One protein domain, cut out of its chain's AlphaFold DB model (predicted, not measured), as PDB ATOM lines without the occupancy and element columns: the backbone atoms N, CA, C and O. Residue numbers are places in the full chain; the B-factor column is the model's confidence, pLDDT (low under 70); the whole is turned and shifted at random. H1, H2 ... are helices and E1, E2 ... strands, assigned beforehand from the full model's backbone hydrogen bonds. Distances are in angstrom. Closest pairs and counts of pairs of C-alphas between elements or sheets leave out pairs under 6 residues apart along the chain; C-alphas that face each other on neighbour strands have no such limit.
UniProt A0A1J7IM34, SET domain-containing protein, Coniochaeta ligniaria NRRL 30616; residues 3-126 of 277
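This is residues 3 to 126 of the 277 residues of the protein "SET domain-containing protein" of Coniochaeta ligniaria NRRL 30616 (UniProt A0A1J7IM34). A small three-stranded sheet lies between a group of four helices, H1 to H4, and a hairpin of two further strands, E4 and E5. Two long stretches with no named element, residues 76 to 89 and 106 to 126, meet where 83 to 84 pair in parallel with 116 to 117. The printed part has 124 residues, with named elements E1 H1 H2 H3 H4 E2 E3 E4 E5 along the chain; the larger sheet has the order E1 E3 E2, antiparallel, and the class is mixed. It is compact, with a radius of gyration of the C-alphas of 15.5 A and spans of 45 by 34 by 32 A.

E1, residues 7 to 10, is the antiparallel neighbour of E3, residues 71 to 75; N 9 and O 73 are within hydrogen-bond range at 2.9 A. H1, residues 11 to 16, is on this sheet, over none of its strands; its closest C-alphas to E3 are those of Val 11 and Ala 72, 5.0 A. H2, residues 19 to 32, touches H3, residues 35 to 43, with residues 30 to 32 alone, at a steep tilt of 47 degrees; the closest C-alphas are Val 30 and Arg 38, 6.1 A. With residues 23 to 27 alone H2 touches H4, residues 52 to 60, about perpendicular at 84 degrees; the closest C-alphas are Lys 27 and Leu 53, 7.1 A. E2, residues 61 to 65, forms a hairpin with E3, N 64 to O 72 being 2.8 A. E4, residues 90 to 95, and E5, residues 100 to 105, form another, N 93 to O 102 being 2.9 A; the closest C-alphas of E2 and E4 are Val 64 and Phe 94, 6.3 A. Each O i to N i+4 pair is within hydrogen-bond range in H1, H2 and H3, and 3 of 5 in H4.

E1 begins at C-alpha 7 (88.070, 143.933, 186.419). H2 is 20.0 A long, E4 16.7 A and E5 16.6 A, ending at C-alpha 105 (93.267, 128.759, 167.567).

The farthest C-alphas, Lys 18 and Pro 111, are 47.0 A apart. The printed part has no cut, the link E3 to E4 is long, and no printed residue is under 70 in pLDDT.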
ATOM      1  N   GLU A   3      85.912 133.926 178.384       96.00
ATOM      2  CA  GLU A   3      86.113 134.424 179.742       96.00
ATOM      3  C   GLU A   3      85.522 135.830 179.911       96.00
ATOM      4  O   GLU A   3      85.456 136.610 178.965       96.00
ATOM      5  N   TYR A   4      85.111 136.169 181.132       95.81
ATOM      6  CA  TYR A   4      84.582 137.482 181.494       95.81
ATOM      7  C   TYR A   4      85.569 138.224 182.407       95.81
ATOM      8  O   TYR A   4      86.259 137.580 183.203       95.81
ATOM      9  N   PRO A   5      85.652 139.563 182.332       96.69
ATOM     10  CA  PRO A   5      86.648 140.311 183.084       96.69
ATOM     11  C   PRO A   5      86.355 140.267 184.587       96.69
ATOM     12  O   PRO A   5      85.254 140.588 185.033       96.69
ATOM     13  N   ALA A   6      87.373 139.960 185.391       97.56
ATOM     14  CA  ALA A   6      87.341 140.178 186.836       97.56
ATOM     15  C   ALA A   6      87.351 141.679 187.167       97.56
ATOM     16  O   ALA A   6      86.738 142.111 188.141       97.56
ATOM     17  N   LEU A   7      88.053 142.474 186.355       96.94
ATOM     18  CA  LEU A   7      88.070 143.933 186.419       96.94
ATOM     19  C   LEU A   7      88.059 144.503 185.005       96.94
ATOM     20  O   LEU A   7      88.742 143.982 184.127       96.94
ATOM     21  N   LEU A   8      87.359 145.617 184.820       95.88
ATOM     22  CA  LEU A   8      87.428 146.438 183.618       95.88
ATOM     23  C   LEU A   8      87.658 147.886 184.058       95.88
ATOM     24  O   LEU A   8      86.835 148.465 184.767       95.88
ATOM     25  N   LEU A   9      88.822 148.439 183.725       95.69
ATOM     26  CA  LEU A   9      89.287 149.735 184.217       95.69
ATOM     27  C   LEU A   9      89.460 150.691 183.037       95.69
ATOM     28  O   LEU A   9      90.330 150.467 182.203       95.69
ATOM     29  N   GLY A  10      88.670 151.763 182.970       94.75
ATOM     30  CA  GLY A  10      88.798 152.757 181.898       94.75
ATOM     31  C   GLY A  10      90.212 153.346 181.822       94.75
ATOM     32  O   GLY A  10      90.814 153.663 182.853       94.75
ATOM     33  N   VAL A  11      90.754 153.494 180.609       92.75
ATOM     34  CA  VAL A  11      92.119 154.017 180.409       92.75
ATOM     35  C   VAL A  11      92.245 155.452 180.929       92.75
ATOM     36  O   VAL A  11      93.216 155.761 181.621       92.75
ATOM     37  N   SER A  12      91.228 156.289 180.703       90.81
ATOM     38  CA  SER A  12      91.144 157.656 181.242       90.81
ATOM     39  C   SER A  12      91.239 157.672 182.770       90.81
ATOM     40  O   SER A  12      92.048 158.392 183.345       90.81
ATOM     41  N   PHE A  13      90.515 156.786 183.459       92.75
ATOM     42  CA  PHE A  13      90.625 156.641 184.911       92.75
ATOM     43  C   PHE A  13      92.048 156.277 185.356       92.75
ATOM     44  O   PHE A  13      92.538 156.804 186.358       92.75
ATOM     45  N   LEU A  14      92.727 155.383 184.633       91.50
ATOM     46  CA  LEU A  14      94.093 154.986 184.972       91.50
ATOM     47  C   LEU A  14      95.102 156.128 184.768       91.50
ATOM     48  O   LEU A  14      96.029 156.245 185.578       91.50
ATOM     49  N   GLN A  15      94.902 156.956 183.741       90.75
ATOM     50  CA  GLN A  15      95.761 158.087 183.379       90.75
ATOM     51  C   GLN A  15      95.509 159.328 184.248       90.75
ATOM     52  O   GLN A  15      96.449 159.879 184.824       90.75
ATOM     53  N   ASP A  16      94.249 159.730 184.398       93.19
ATOM     54  CA  ASP A  16      93.867 161.034 184.948       93.19
ATOM     55  C   ASP A  16      93.750 161.022 186.477       93.19
ATOM     56  O   ASP A  16      93.983 162.030 187.158       93.19
ATOM     57  N   ALA A  17      93.380 159.879 187.065       93.06
ATOM     58  CA  ALA A  17      93.202 159.797 188.506       93.06
ATOM     59  C   ALA A  17      94.549 159.827 189.241       93.06
ATOM     60  O   ALA A  17      95.472 159.057 188.964       93.06
ATOM     61  N   LYS A  18      94.632 160.647 190.300       95.88
ATOM     62  CA  LYS A  18      95.785 160.646 191.216       95.88
ATOM     63  C   LYS A  18      96.049 159.228 191.734       95.88
ATOM     64  O   LYS A  18      95.127 158.554 192.197       95.88
ATOM     65  N   ALA A  19      97.318 158.815 191.761       93.06
ATOM     66  CA  ALA A  19      97.715 157.434 192.062       93.06
ATOM     67  C   ALA A  19      97.089 156.856 193.350       93.06
ATOM     68  O   ALA A  19      96.627 155.719 193.357       93.06
ATOM     69  N   HIS A  20      97.009 157.636 194.433       93.81
ATOM     70  CA  HIS A  20      96.403 157.179 195.690       93.81
ATOM     71  C   HIS A  20      94.884 156.948 195.581       93.81
ATOM     72  O   HIS A  20      94.362 156.017 196.195       93.81
ATOM     73  N   HIS A  21      94.165 157.752 194.787       94.25
ATOM     74  CA  HIS A  21      92.744 157.533 194.512       94.25
ATOM     75  C   HIS A  21      92.537 156.286 193.661       94.25
ATOM     76  O   HIS A  21      91.719 155.442 194.030       94.25
ATOM     77  N   ARG A  22      93.327 156.140 192.589       94.75
ATOM     78  CA  ARG A  22      93.307 154.959 191.722       94.75
ATOM     79  C   ARG A  22      93.511 153.678 192.530       94.75
ATOM     80  O   ARG A  22      92.638 152.818 192.549       94.75
ATOM     81  N   ARG A  23      94.600 153.607 193.303       95.69
ATOM     82  CA  ARG A  23      94.941 152.452 194.154       95.69
ATOM     83  C   ARG A  23      93.856 152.122 195.170       95.69
ATOM     84  O   ARG A  23      93.514 150.957 195.345       95.69
ATOM     85  N   ARG A  24      93.287 153.136 195.831       96.56
ATOM     86  CA  ARG A  24      92.208 152.940 196.810       96.56
ATOM     87  C   ARG A  24      90.962 152.327 196.168       96.56
ATOM     88  O   ARG A  24      90.363 151.437 196.763       96.56
ATOM     89  N   LEU A  25      90.564 152.819 194.995       96.88
ATOM     90  CA  LEU A  25      89.370 152.345 194.292       96.88
ATOM     91  C   LEU A  25      89.574 150.941 193.719       96.88
ATOM     92  O   LEU A  25      88.740 150.076 193.964       96.88
ATOM     93  N   VAL A  26      90.712 150.688 193.065       97.06
ATOM     94  CA  VAL A  26      91.065 149.357 192.545       97.06
ATOM     95  C   VAL A  26      91.123 148.327 193.677       97.06
ATOM     96  O   VAL A  26      90.506 147.272 193.572       97.06
ATOM     97  N   LYS A  27      91.772 148.653 194.806       97.69
ATOM     98  CA  LYS A  27      91.815 147.778 195.990       97.69
ATOM     99  C   LYS A  27      90.423 147.439 196.506       97.69
ATOM    100  O   LYS A  27      90.138 146.273 196.746       97.69
ATOM    101  N   ARG A  28      89.554 148.445 196.640       97.75
ATOM    102  CA  ARG A  28      88.173 148.231 197.086       97.75
ATOM    103  C   ARG A  28      87.394 147.344 196.113       97.75
ATOM    104  O   ARG A  28      86.688 146.457 196.575       97.75
ATOM    105  N   GLY A  29      87.550 147.555 194.804       97.38
ATOM    106  CA  GLY A  29      86.930 146.715 193.777       97.38
ATOM    107  C   GLY A  29      87.358 145.252 193.905       97.38
ATOM    108  O   GLY A  29      86.508 144.375 194.007       97.38
ATOM    109  N   VAL A  30      88.666 144.994 194.023       98.00
ATOM    110  CA  VAL A  30      89.205 143.637 194.225       98.00
ATOM    111  C   VAL A  30      88.712 143.011 195.533       98.00
ATOM    112  O   VAL A  30      88.358 141.836 195.562       98.00
ATOM    113  N   GLU A  31      88.650 143.776 196.625       97.62
ATOM    114  CA  GLU A  31      88.168 143.283 197.923       97.62
ATOM    115  C   GLU A  31      86.692 142.857 197.896       97.62
ATOM    116  O   GLU A  31      86.315 141.977 198.675       97.62
ATOM    117  N   GLN A  32      85.894 143.447 197.000       97.62
ATOM    118  CA  GLN A  32      84.467 143.166 196.805       97.62
ATOM    119  C   GLN A  32      84.183 142.009 195.835       97.62
ATOM    120  O   GLN A  32      83.036 141.570 195.754       97.62
ATOM    121  N   LEU A  33      85.195 141.492 195.127       97.94
ATOM    122  CA  LEU A  33      85.032 140.326 194.258       97.94
ATOM    123  C   LEU A  33      84.653 139.068 195.062       97.94
ATOM    124  O   LEU A  33      85.050 138.933 196.229       97.94
ATOM    125  N   PRO A  34      83.944 138.101 194.438       97.88
ATOM    126  CA  PRO A  34      83.731 136.780 195.019       97.88
ATOM    127  C   PRO A  34      85.044 136.164 195.509       97.88
ATOM    128  O   PRO A  34      86.101 136.366 194.913       97.88
ATOM    129  N   GLY A  35      84.985 135.396 196.600       97.88
ATOM    130  CA  GLY A  35      86.189 134.918 197.289       97.88
ATOM    131  C   GLY A  35      87.155 134.134 196.396       97.88
ATOM    132  O   GLY A  35      88.363 134.264 196.564       97.88
ATOM    133  N   GLU A  36      86.634 133.360 195.444       97.19
ATOM    134  CA  GLU A  36      87.430 132.623 194.459       97.19
ATOM    135  C   GLU A  36      88.095 133.553 193.439       97.19
ATOM    136  O   GLU A  36      89.318 133.544 193.338       97.19
ATOM    137  N   THR A  37      87.334 134.433 192.783       97.81
ATOM    138  CA  THR A  37      87.865 135.432 191.840       97.81
ATOM    139  C   THR A  37      88.915 136.323 192.501       97.81
ATOM    140  O   THR A  37      89.985 136.550 191.945       97.81
ATOM    141  N   ARG A  38      88.654 136.785 193.731       98.31
ATOM    142  CA  ARG A  38      89.602 137.595 194.501       98.31
ATOM    143  C   ARG A  38      90.906 136.847 194.764       98.31
ATOM    144  O   ARG A  38      91.967 137.445 194.635       98.31
ATOM    145  N   ARG A  39      90.844 135.564 195.147       98.12
ATOM    146  CA  ARG A  39      92.052 134.736 195.308       98.12
ATOM    147  C   ARG A  39      92.793 134.597 193.983       98.12
ATOM    148  O   ARG A  39      93.988 134.857 193.964       98.12
ATOM    149  N   GLY A  40      92.074 134.309 192.898       98.06
ATOM    150  CA  GLY A  40      92.649 134.190 191.562       98.06
ATOM    151  C   GLY A  40      93.430 135.435 191.135       98.06
ATOM    152  O   GLY A  40      94.550 135.300 190.659       98.06
ATOM    153  N   VAL A  41      92.930 136.647 191.418       98.31
ATOM    154  CA  VAL A  41      93.682 137.901 191.185       98.31
ATOM    155  C   VAL A  41      95.036 137.895 191.906       98.31
ATOM    156  O   VAL A  41      96.046 138.261 191.317       98.31
ATOM    157  N   TYR A  42      95.078 137.482 193.177       97.62
ATOM    158  CA  TYR A  42      96.313 137.467 193.971       97.62
ATOM    159  C   TYR A  42      97.257 136.296 193.649       97.62
ATOM    160  O   TYR A  42      98.408 136.325 194.084       97.62
ATOM    161  N   GLU A  43      96.792 135.290 192.908       97.62
ATOM    162  CA  GLU A  43      97.597 134.160 192.421       97.62
ATOM    163  C   GLU A  43      98.293 134.447 191.084       97.62
ATOM    164  O   GLU A  43      99.176 133.687 190.679       97.62
ATOM    165  N   LEU A  44      97.912 135.526 190.394       97.56
ATOM    166  CA  LEU A  44      98.559 135.943 189.157       97.56
ATOM    167  C   LEU A  44     100.013 136.366 189.386       97.56
ATOM    168  O   LEU A  44     100.423 136.756 190.487       97.56
ATOM    169  N   HIS A  45     100.799 136.321 188.307       94.94
ATOM    170  CA  HIS A  45     102.171 136.806 188.335       94.94
ATOM    171  C   HIS A  45     102.203 138.271 188.778       94.94
ATOM    172  O   HIS A  45     101.405 139.086 188.322       94.94
ATOM    173  N   ARG A  46     103.158 138.623 189.638       93.31
ATOM    174  CA  ARG A  46     103.388 140.009 190.038       93.31
ATOM    175  C   ARG A  46     104.825 140.399 189.758       93.31
ATOM    176  O   ARG A  46     105.753 139.650 190.081       93.31
ATOM    177  N   LYS A  47     105.003 141.609 189.243       89.56
ATOM    178  CA  LYS A  47     106.318 142.245 189.220       89.56
ATOM    179  C   LYS A  47     106.754 142.610 190.643       89.56
ATOM    180  O   LYS A  47     105.988 142.526 191.603       89.56
ATOM    181  N   LYS A  48     108.021 142.992 190.796       87.31
ATOM    182  CA  LYS A  48     108.533 143.524 192.061       87.31
ATOM    183  C   LYS A  48     108.348 145.041 192.076       87.31
ATOM    184  O   LYS A  48     109.066 145.736 191.361       87.31
ATOM    185  N   GLY A  49     107.443 145.530 192.913       89.12
ATOM    186  CA  GLY A  49     107.227 146.956 193.130       89.12
ATOM    187  C   GLY A  49     106.665 147.255 194.519       89.12
ATOM    188  O   GLY A  49     106.718 146.427 195.432       89.12
ATOM    189  N   ASP A  50     106.180 148.486 194.683       89.25
ATOM    190  CA  ASP A  50     105.732 149.020 195.975       89.25
ATOM    191  C   ASP A  50     104.248 148.736 196.261       89.25
ATOM    192  O   ASP A  50     103.799 148.822 197.407       89.25
ATOM    193  N   TYR A  51     103.455 148.432 195.226       92.81
ATOM    194  CA  TYR A  51     102.000 148.328 195.322       92.81
ATOM    195  C   TYR A  51     101.510 147.049 194.660       92.81
ATOM    196  O   TYR A  51     101.344 146.982 193.448       92.81
ATOM    197  N   VAL A  52     101.167 146.071 195.500       94.81
ATOM    198  CA  VAL A  52     100.800 144.701 195.103       94.81
ATOM    199  C   VAL A  52      99.818 144.628 193.928       94.81
ATOM    200  O   VAL A  52     100.016 143.820 193.031       94.81
ATOM    201  N   LEU A  53      98.759 145.445 193.920       96.00
ATOM    202  CA  LEU A  53      97.770 145.407 192.835       96.00
ATOM    203  C   LEU A  53      98.253 146.092 191.555       96.00
ATOM    204  O   LEU A  53      97.889 145.630 190.483       96.00
ATOM    205  N   ASP A  54      99.082 147.135 191.639       94.44
ATOM    206  CA  ASP A  54      99.708 147.715 190.443       94.44
ATOM    207  C   ASP A  54     100.658 146.668 189.820       94.44
ATOM    208  O   ASP A  54     100.650 146.456 188.609       94.44
ATOM    209  N   ASP A  55     101.402 145.948 190.667       94.25
ATOM    210  CA  ASP A  55     102.364 144.917 190.264       94.25
ATOM    211  C   ASP A  55     101.715 143.659 189.674       94.25
ATOM    212  O   ASP A  55     102.348 142.976 188.866       94.25
ATOM    213  N   ILE A  56     100.477 143.349 190.078       96.81
ATOM    214  CA  ILE A  56      99.643 142.305 189.469       96.81
ATOM    215  C   ILE A  56      99.009 142.821 188.179       96.81
ATOM    216  O   ILE A  56      99.028 142.129 187.173       96.81
ATOM    217  N   LEU A  57      98.432 144.021 188.160       95.44
ATOM    218  CA  LEU A  57      97.702 144.484 186.979       95.44
ATOM    219  C   LEU A  57      98.625 144.733 185.785       95.44
ATOM    220  O   LEU A  57      98.262 144.389 184.666       95.44
ATOM    221  N   ALA A  58      99.818 145.287 186.010       92.50
ATOM    222  CA  ALA A  58     100.715 145.683 184.928       92.50
ATOM    223  C   ALA A  58     101.111 144.539 183.960       92.50
ATOM    224  O   ALA A  58     101.093 144.788 182.759       92.50
ATOM    225  N   PRO A  59     101.460 143.316 184.413       93.44
ATOM    226  CA  PRO A  59     101.769 142.195 183.517       93.44
ATOM    227  C   PRO A  59     100.571 141.309 183.144       93.44
ATOM    228  O   PRO A  59     100.780 140.318 182.458       93.44
ATOM    229  N   ASN A  60      99.356 141.579 183.628       96.38
ATOM    230  CA  ASN A  60      98.220 140.663 183.430       96.38
ATOM    231  C   ASN A  60      97.007 141.314 182.759       96.38
ATOM    232  O   ASN A  60      96.195 140.608 182.164       96.38
ATOM    233  N   ALA A  61      96.852 142.635 182.869       95.56
ATOM    234  CA  ALA A  61      95.739 143.337 182.251       95.56
ATOM    235  C   ALA A  61      96.016 143.610 180.766       95.56
ATOM    236  O   ALA A  61      97.117 144.010 180.387       95.56
ATOM    237  N   VAL A  62      94.989 143.449 179.938       94.50
ATOM    238  CA  VAL A  62      95.042 143.659 178.489       94.50
ATOM    239  C   VAL A  62      94.160 144.836 178.089       94.50
ATOM    240  O   VAL A  62      93.089 145.038 178.663       94.50
ATOM    241  N   SER A  63      94.609 145.629 177.117       93.81
ATOM    242  CA  SER A  63      93.783 146.692 176.545       93.81
ATOM    243  C   SER A  63      92.669 146.076 175.702       93.81
ATOM    244  O   SER A  63      92.938 145.287 174.800       93.81
ATOM    245  N   VAL A  64      91.428 146.458 175.977       93.25
ATOM    246  CA  VAL A  64      90.237 146.047 175.236       93.25
ATOM    247  C   VAL A  64      89.449 147.276 174.807       93.25
ATOM    248  O   VAL A  64      89.334 148.245 175.558       93.25
ATOM    249  N   GLN A  65      88.906 147.239 173.595       89.69
ATOM    250  CA  GLN A  65      88.037 148.296 173.094       89.69
ATOM    251  C   GLN A  65      86.618 148.080 173.643       89.69
ATOM    252  O   GLN A  65      86.055 146.999 173.473       89.69
ATOM    253  N   VAL A  66      86.053 149.074 174.331       88.31
ATOM    254  CA  VAL A  66      84.719 148.981 174.958       88.31
ATOM    255  C   VAL A  66      83.665 149.707 174.124       88.31
ATOM    256  O   VAL A  66      82.534 149.241 174.017       88.31
ATOM    257  N   THR A  67      84.037 150.827 173.507       86.12
ATOM    258  CA  THR A  67      83.218 151.585 172.545       86.12
ATOM    259  C   THR A  67      84.098 152.028 171.378       86.12
ATOM    260  O   THR A  67      85.294 151.786 171.413       86.12
ATOM    261  N   GLU A  68      83.576 152.706 170.358       82.00
ATOM    262  CA  GLU A  68      84.416 153.243 169.267       82.00
ATOM    263  C   GLU A  68      85.480 154.246 169.757       82.00
ATOM    264  O   GLU A  68      86.564 154.330 169.188       82.00
ATOM    265  N   GLU A  69      85.208 154.959 170.852       86.44
ATOM    266  CA  GLU A  69      86.067 156.033 171.370       86.44
ATOM    267  C   GLU A  69      86.819 155.644 172.653       86.44
ATOM    268  O   GLU A  69      87.770 156.321 173.047       86.44
ATOM    269  N   GLU A  70      86.410 154.563 173.325       88.06
ATOM    270  CA  GLU A  70      86.889 154.226 174.664       88.06
ATOM    271  C   GLU A  70      87.513 152.830 174.741       88.06
ATOM    272  O   GLU A  70      86.880 151.806 174.465       88.06
ATOM    273  N   ALA A  71      88.759 152.806 175.214       91.75
ATOM    274  CA  ALA A  71      89.464 151.598 175.614       91.75
ATOM    275  C   ALA A  71      89.499 151.457 177.145       91.75
ATOM    276  O   ALA A  71      89.532 152.437 177.900       91.75
ATOM    277  N   ALA A  72      89.559 150.213 177.607       95.44
ATOM    278  CA  ALA A  72      89.738 149.852 179.005       95.44
ATOM    279  C   ALA A  72      90.854 148.816 179.161       95.44
ATOM    280  O   ALA A  72      91.152 148.054 178.250       95.44
ATOM    281  N   MET A  73      91.445 148.750 180.348       96.31
ATOM    282  CA  MET A  73      92.296 147.641 180.764       96.31
ATOM    283  C   MET A  73      91.424 146.577 181.431       96.31
ATOM    284  O   MET A  73      90.845 146.820 182.494       96.31
ATOM    285  N   GLY A  74      91.319 145.409 180.809       97.19
ATOM    286  CA  GLY A  74      90.602 144.254 181.335       97.19
ATOM    287  C   GLY A  74      91.542 143.262 182.018       97.19
ATOM    288  O   GLY A  74      92.606 142.950 181.487       97.19
ATOM    289  N   LEU A  75      91.150 142.756 183.188       98.19
ATOM    290  CA  LEU A  75      91.824 141.647 183.868       98.19
ATOM    291  C   LEU A  75      90.986 140.377 183.720       98.19
ATOM    292  O   LEU A  75      89.861 140.327 184.214       98.19
ATOM    293  N   PHE A  76      91.559 139.357 183.092       98.25
ATOM    294  CA  PHE A  76      90.921 138.083 182.760       98.25
ATOM    295  C   PHE A  76      91.818 136.969 183.304       98.25
ATOM    296  O   PHE A  76      92.950 136.829 182.858       98.25
ATOM    297  N   LEU A  77      91.377 136.257 184.338       97.81
ATOM    298  CA  LEU A  77      92.253 135.430 185.171       97.81
ATOM    299  C   LEU A  77      92.865 134.246 184.416       97.81
ATOM    300  O   LEU A  77      94.045 133.963 184.612       97.81
ATOM    301  N   GLU A  78      92.092 133.570 183.570       97.19
ATOM    302  CA  GLU A  78      92.569 132.446 182.759       97.19
ATOM    303  C   GLU A  78      93.398 132.941 181.571       97.19
ATOM    304  O   GLU A  78      94.486 132.429 181.315       97.19
ATOM    305  N   PHE A  79      92.946 133.993 180.883       97.88
ATOM    306  CA  PHE A  79      93.702 134.620 179.797       97.88
ATOM    307  C   PHE A  79      95.071 135.138 180.251       97.88
ATOM    308  O   PHE A  79      96.055 134.942 179.545       97.88
ATOM    309  N   SER A  80      95.170 135.722 181.449       97.38
ATOM    310  CA  SER A  80      96.438 136.193 182.022       97.38
ATOM    311  C   SER A  80      97.461 135.072 182.264       97.38
ATOM    312  O   SER A  80      98.618 135.362 182.565       97.38
ATOM    313  N   ARG A  81      97.075 133.793 182.143       96.44
ATOM    314  CA  ARG A  81      97.991 132.644 182.224       96.44
ATOM    315  C   ARG A  81      98.573 132.227 180.872       96.44
ATOM    316  O   ARG A  81      99.479 131.399 180.852       96.44
ATOM    317  N   ILE A  82      98.050 132.744 179.761       97.50
ATOM    318  CA  ILE A  82      98.473 132.365 178.409       97.50
ATOM    319  C   ILE A  82      99.769 133.086 178.073       97.50
ATOM    320  O   ILE A  82      99.764 134.302 177.970       97.50
ATOM    321  N   ASN A  83     100.860 132.351 177.855       96.94
ATOM    322  CA  ASN A  83     102.165 132.950 177.590       96.94
ATOM    323  C   ASN A  83     102.302 133.551 176.185       96.94
ATOM    324  O   ASN A  83     101.509 133.326 175.265       96.94
ATOM    325  N   HIS A  84     103.381 134.317 176.029       95.62
ATOM    326  CA  HIS A  84     103.764 134.916 174.767       95.62
ATOM    327  C   HIS A  84     104.523 133.953 173.850       95.62
ATOM    328  O   HIS A  84     105.486 133.322 174.276       95.62
ATOM    329  N   ASP A  85     104.199 133.992 172.559       94.31
ATOM    330  CA  ASP A  85     105.119 133.613 171.486       94.31
ATOM    331  C   ASP A  85     105.063 134.668 170.362       94.31
ATOM    332  O   ASP A  85     104.017 135.276 170.112       94.31
ATOM    333  N   CYS A  86     106.194 134.929 169.702       91.88
ATOM    334  CA  CYS A  86     106.283 135.869 168.578       91.88
ATOM    335  C   CYS A  86     105.651 135.310 167.291       91.88
ATOM    336  O   CYS A  86     105.364 136.073 166.362       91.88
ATOM    337  N   GLN A  87     105.445 133.994 167.257       89.56
ATOM    338  CA  GLN A  87     104.666 133.248 166.286       89.56
ATOM    339  C   GLN A  87     103.652 132.385 167.067       89.56
ATOM    340  O   GLN A  87     103.870 131.184 167.241       89.56
ATOM    341  N   PRO A  88     102.565 132.995 167.592       91.94
ATOM    342  CA  PRO A  88     101.640 132.344 168.530       91.94
ATOM    343  C   PRO A  88     100.941 131.122 167.927       91.94
ATOM    344  O   PRO A  88     101.199 130.760 166.791       91.94
ATOM    345  N   ASN A  89     100.006 130.475 168.614       92.44
ATOM    346  CA  ASN A  89      99.099 129.497 167.973       92.44
ATOM    347  C   ASN A  89      97.614 129.800 168.194       92.44
ATOM    348  O   ASN A  89      96.747 129.230 167.520       92.44
ATOM    349  N   ALA A  90      97.337 130.771 169.058       91.88
ATOM    350  CA  ALA A  90      96.025 131.320 169.295       91.88
ATOM    351  C   ALA A  90      96.017 132.837 169.102       91.88
ATOM    352  O   ALA A  90      97.034 133.528 169.176       91.88
ATOM    353  N   LEU A  91      94.820 133.341 168.844       88.62
ATOM    354  CA  LEU A  91      94.477 134.751 168.852       88.62
ATOM    355  C   LEU A  91      93.423 134.975 169.928       88.62
ATOM    356  O   LEU A  91      92.786 134.027 170.399       88.62
ATOM    357  N   TYR A  92      93.230 136.233 170.301       89.75
ATOM    358  CA  TYR A  92      92.151 136.615 171.190       89.75
ATOM    359  C   TYR A  92      91.400 137.823 170.652       89.75
ATOM    360  O   TYR A  92      91.936 138.615 169.876       89.75
ATOM    361  N   ARG A  93      90.150 137.949 171.078       87.50
ATOM    362  CA  ARG A  93      89.279 139.086 170.781       87.50
ATOM    363  C   ARG A  93      88.420 139.409 171.989       87.50
ATOM    364  O   ARG A  93      88.185 138.540 172.824       87.50
ATOM    365  N   PHE A  94      87.926 140.636 172.053       89.88
ATOM    366  CA  PHE A  94      86.985 141.073 173.075       89.88
ATOM    367  C   PHE A  94      85.693 141.556 172.416       89.88
ATOM    368  O   PHE A  94      85.740 142.297 171.438       89.88
ATOM    369  N   SER A  95      84.552 141.120 172.946       87.50
ATOM    370  CA  SER A  95      83.213 141.515 172.507       87.50
ATOM    371  C   SER A  95      82.625 142.499 173.522       87.50
ATOM    372  O   SER A  95      82.313 142.090 174.645       87.50
ATOM    373  N   PRO A  96      82.436 143.784 173.170       87.38
ATOM    374  CA  PRO A  96      81.836 144.751 174.082       87.38
ATOM    375  C   PRO A  96      80.349 144.471 174.354       87.38
ATOM    376  O   PRO A  96      79.868 144.781 175.442       87.38
ATOM    377  N   LYS A  97      79.611 143.834 173.430       85.38
ATOM    378  CA  LYS A  97      78.187 143.500 173.630       85.38
ATOM    379  C   LYS A  97      77.991 142.384 174.650       85.38
ATOM    380  O   LYS A  97      77.024 142.413 175.407       85.38
ATOM    381  N   THR A  98      78.869 141.380 174.640       88.38
ATOM    382  CA  THR A  98      78.803 140.242 175.574       88.38
ATOM    383  C   THR A  98      79.713 140.419 176.789       88.38
ATOM    384  O   THR A  98      79.603 139.650 177.743       88.38
ATOM    385  N   LEU A  99      80.585 141.437 176.768       91.31
ATOM    386  CA  LEU A  99      81.662 141.677 177.732       91.31
ATOM    387  C   LEU A  99      82.553 140.446 177.944       91.31
ATOM    388  O   LEU A  99      82.989 140.171 179.062       91.31
ATOM    389  N   ALA A 100      82.820 139.707 176.868       92.31
ATOM    390  CA  ALA A 100      83.602 138.480 176.903       92.31
ATOM    391  C   ALA A 100      84.896 138.609 176.097       92.31
ATOM    392  O   ALA A 100      84.914 139.181 175.005       92.31
ATOM    393  N   LEU A 101      85.974 138.037 176.629       93.88
ATOM    394  CA  LEU A 101      87.201 137.758 175.900       93.88
ATOM    395  C   LEU A 101      87.160 136.319 175.398       93.88
ATOM    396  O   LEU A 101      86.893 135.382 176.152       93.88
ATOM    397  N   GLU A 102      87.460 136.135 174.120       92.19
ATOM    398  CA  GLU A 102      87.506 134.828 173.484       92.19
ATOM    399  C   GLU A 102      88.907 134.554 172.960       92.19
ATOM    400  O   GLU A 102      89.463 135.368 172.229       92.19
ATOM    401  N   VAL A 103      89.455 133.387 173.295       92.62
ATOM    402  CA  VAL A 103      90.710 132.872 172.735       92.62
ATOM    403  C   VAL A 103      90.402 131.705 171.818       92.62
ATOM    404  O   VAL A 103      89.717 130.753 172.218       92.62
ATOM    405  N   PHE A 104      90.934 131.759 170.604       89.06
ATOM    406  CA  PHE A 104      90.679 130.776 169.561       89.06
ATOM    407  C   PHE A 104      91.960 130.437 168.786       89.06
ATOM    408  O   PHE A 104      92.815 131.300 168.582       89.06
ATOM    409  N   PRO A 105      92.112 129.177 168.346       89.44
ATOM    410  CA  PRO A 105      93.267 128.759 167.567       89.44
ATOM    411  C   PRO A 105      93.211 129.352 166.155       89.44
ATOM    412  O   PRO A 105      92.165 129.313 165.501       89.44
ATOM    413  N   TYR A 106      94.345 129.832 165.641       81.56
ATOM    414  CA  TYR A 106      94.445 130.203 164.219       81.56
ATOM    415  C   TYR A 106      95.028 129.074 163.358       81.56
ATOM    416  O   TYR A 106      94.824 129.048 162.144       81.56
ATOM    417  N   ARG A 107      95.677 128.092 163.991       86.12
ATOM    418  CA  ARG A 107      96.153 126.841 163.391       86.12
ATOM    419  C   ARG A 107      95.840 125.661 164.306       86.12
ATOM    420  O   ARG A 107      95.476 125.851 165.461       86.12
ATOM    421  N   THR A 108      95.991 124.439 163.808       91.19
ATOM    422  CA  THR A 108      95.872 123.239 164.647       91.19
ATOM    423  C   THR A 108      96.885 123.289 165.796       91.19
ATOM    424  O   THR A 108      98.059 123.584 165.561       91.19
ATOM    425  N   ILE A 109      96.419 122.986 167.011       94.88
ATOM    426  CA  ILE A 109      97.225 122.878 168.234       94.88
ATOM    427  C   ILE A 109      97.267 121.400 168.625       94.88
ATOM    428  O   ILE A 109      96.216 120.766 168.749       94.88
ATOM    429  N   GLN A 110      98.466 120.835 168.763       96.69
ATOM    430  CA  GLN A 110      98.635 119.415 169.088       96.69
ATOM    431  C   GLN A 110      98.531 119.159 170.602       96.69
ATOM    432  O   GLN A 110      98.827 120.048 171.399       96.69
ATOM    433  N   PRO A 111      98.150 117.945 171.049       97.06
ATOM    434  CA  PRO A 111      98.181 117.602 172.469       97.06
ATOM    435  C   PRO A 111      99.572 117.822 173.081       97.06
ATOM    436  O   PRO A 111     100.565 117.306 172.573       97.06
ATOM    437  N   GLY A 112      99.632 118.572 174.183       96.75
ATOM    438  CA  GLY A 112     100.883 118.935 174.858       96.75
ATOM    439  C   GLY A 112     101.573 120.187 174.305       96.75
ATOM    440  O   GLY A 112     102.540 120.642 174.909       96.75
ATOM    441  N   GLU A 113     101.082 120.765 173.206       96.75
ATOM    442  CA  GLU A 113     101.520 122.078 172.736       96.75
ATOM    443  C   GLU A 113     100.931 123.181 173.630       96.75
ATOM    444  O   GLU A 113      99.733 123.186 173.925       96.75
ATOM    445  N   GLU A 114     101.772 124.112 174.077       96.75
ATOM    446  CA  GLU A 114     101.340 125.261 174.872       96.75
ATOM    447  C   GLU A 114     100.502 126.224 174.024       96.75
ATOM    448  O   GLU A 114     100.853 126.519 172.885       96.75
ATOM    449  N   ILE A 115      99.401 126.737 174.578       96.81
ATOM    450  CA  ILE A 115      98.607 127.785 173.929       96.81
ATOM    451  C   ILE A 115      99.298 129.124 174.176       96.81
ATOM    452  O   ILE A 115      99.519 129.494 175.328       96.81
ATOM    453  N   THR A 116      99.596 129.863 173.108       95.81
ATOM    454  CA  THR A 116     100.296 131.151 173.182       95.81
ATOM    455  C   THR A 116      99.620 132.224 172.337       95.81
ATOM    456  O   THR A 116      98.991 131.930 171.315       95.81
ATOM    457  N   VAL A 117      99.774 133.483 172.758       94.19
ATOM    458  CA  VAL A 117      99.322 134.689 172.036       94.19
ATOM    459  C   VAL A 117     100.485 135.669 171.836       94.19
ATOM    460  O   VAL A 117     101.533 135.556 172.471       94.19
ATOM    461  N   SER A 118     100.338 136.658 170.950       92.19
ATOM    462  CA  SER A 118     101.356 137.709 170.817       92.19
ATOM    463  C   SER A 118     101.099 138.856 171.796       92.19
ATOM    464  O   SER A 118      99.997 139.396 171.849       92.19
ATOM    465  N   TYR A 119     102.133 139.263 172.533       93.38
ATOM    466  CA  TYR A 119     102.142 140.450 173.397       93.38
ATOM    467  C   TYR A 119     102.725 141.674 172.689       93.38
ATOM    468  O   TYR A 119     102.775 142.765 173.256       93.38
ATOM    469  N   THR A 120     103.218 141.490 171.465       91.19
ATOM    470  CA  THR A 120     103.863 142.537 170.681       91.19
ATOM    471  C   THR A 120     103.126 142.735 169.365       91.19
ATOM    472  O   THR A 120     102.590 141.769 168.806       91.19
ATOM    473  N   PRO A 121     103.152 143.953 168.805       88.44
ATOM    474  CA  PRO A 121     102.832 144.157 167.404       88.44
ATOM    475  C   PRO A 121     103.666 143.239 166.511       88.44
ATOM    476  O   PRO A 121     104.845 142.983 166.768       88.44
ATOM    477  N   ILE A 122     103.044 142.754 165.444       83.19
ATOM    478  CA  ILE A 122     103.681 141.844 164.490       83.19
ATOM    479  C   ILE A 122     104.841 142.503 163.758       83.19
ATOM    480  O   ILE A 122     105.841 141.844 163.488       83.19
ATOM    481  N   SER A 123     104.725 143.797 163.480       89.00
ATOM    482  CA  SER A 123     105.717 144.551 162.726       89.00
ATOM    483  C   SER A 123     107.016 144.818 163.487       89.00
ATOM    484  O   SER A 123     107.935 145.375 162.902       89.00
ATOM    485  N   MET A 124     107.129 144.440 164.770       93.00
ATOM    486  CA  MET A 124     108.341 144.695 165.554       93.00
ATOM    487  C   MET A 124     109.513 143.783 165.135       93.00
ATOM    488  O   MET A 124     109.414 142.558 165.320       93.00
ATOM    489  N   PRO A 125     110.652 144.360 164.694       94.62
ATOM    490  CA  PRO A 125     111.892 143.628 164.427       94.62
ATOM    491  C   PRO A 125     112.454 142.944 165.675       94.62
ATOM    492  O   PRO A 125     112.129 143.307 166.807       94.62
ATOM    493  N   HIS A 126     113.344 141.978 165.484       95.38
ATOM    494  CA  HIS A 126     113.904 141.096 166.501       95.38
ATOM    495  C   HIS A 126     114.449 141.844 167.721       95.38
ATOM    496  O   HIS A 126     114.029 141.579 168.851       95.38
TER     497      HIS A 126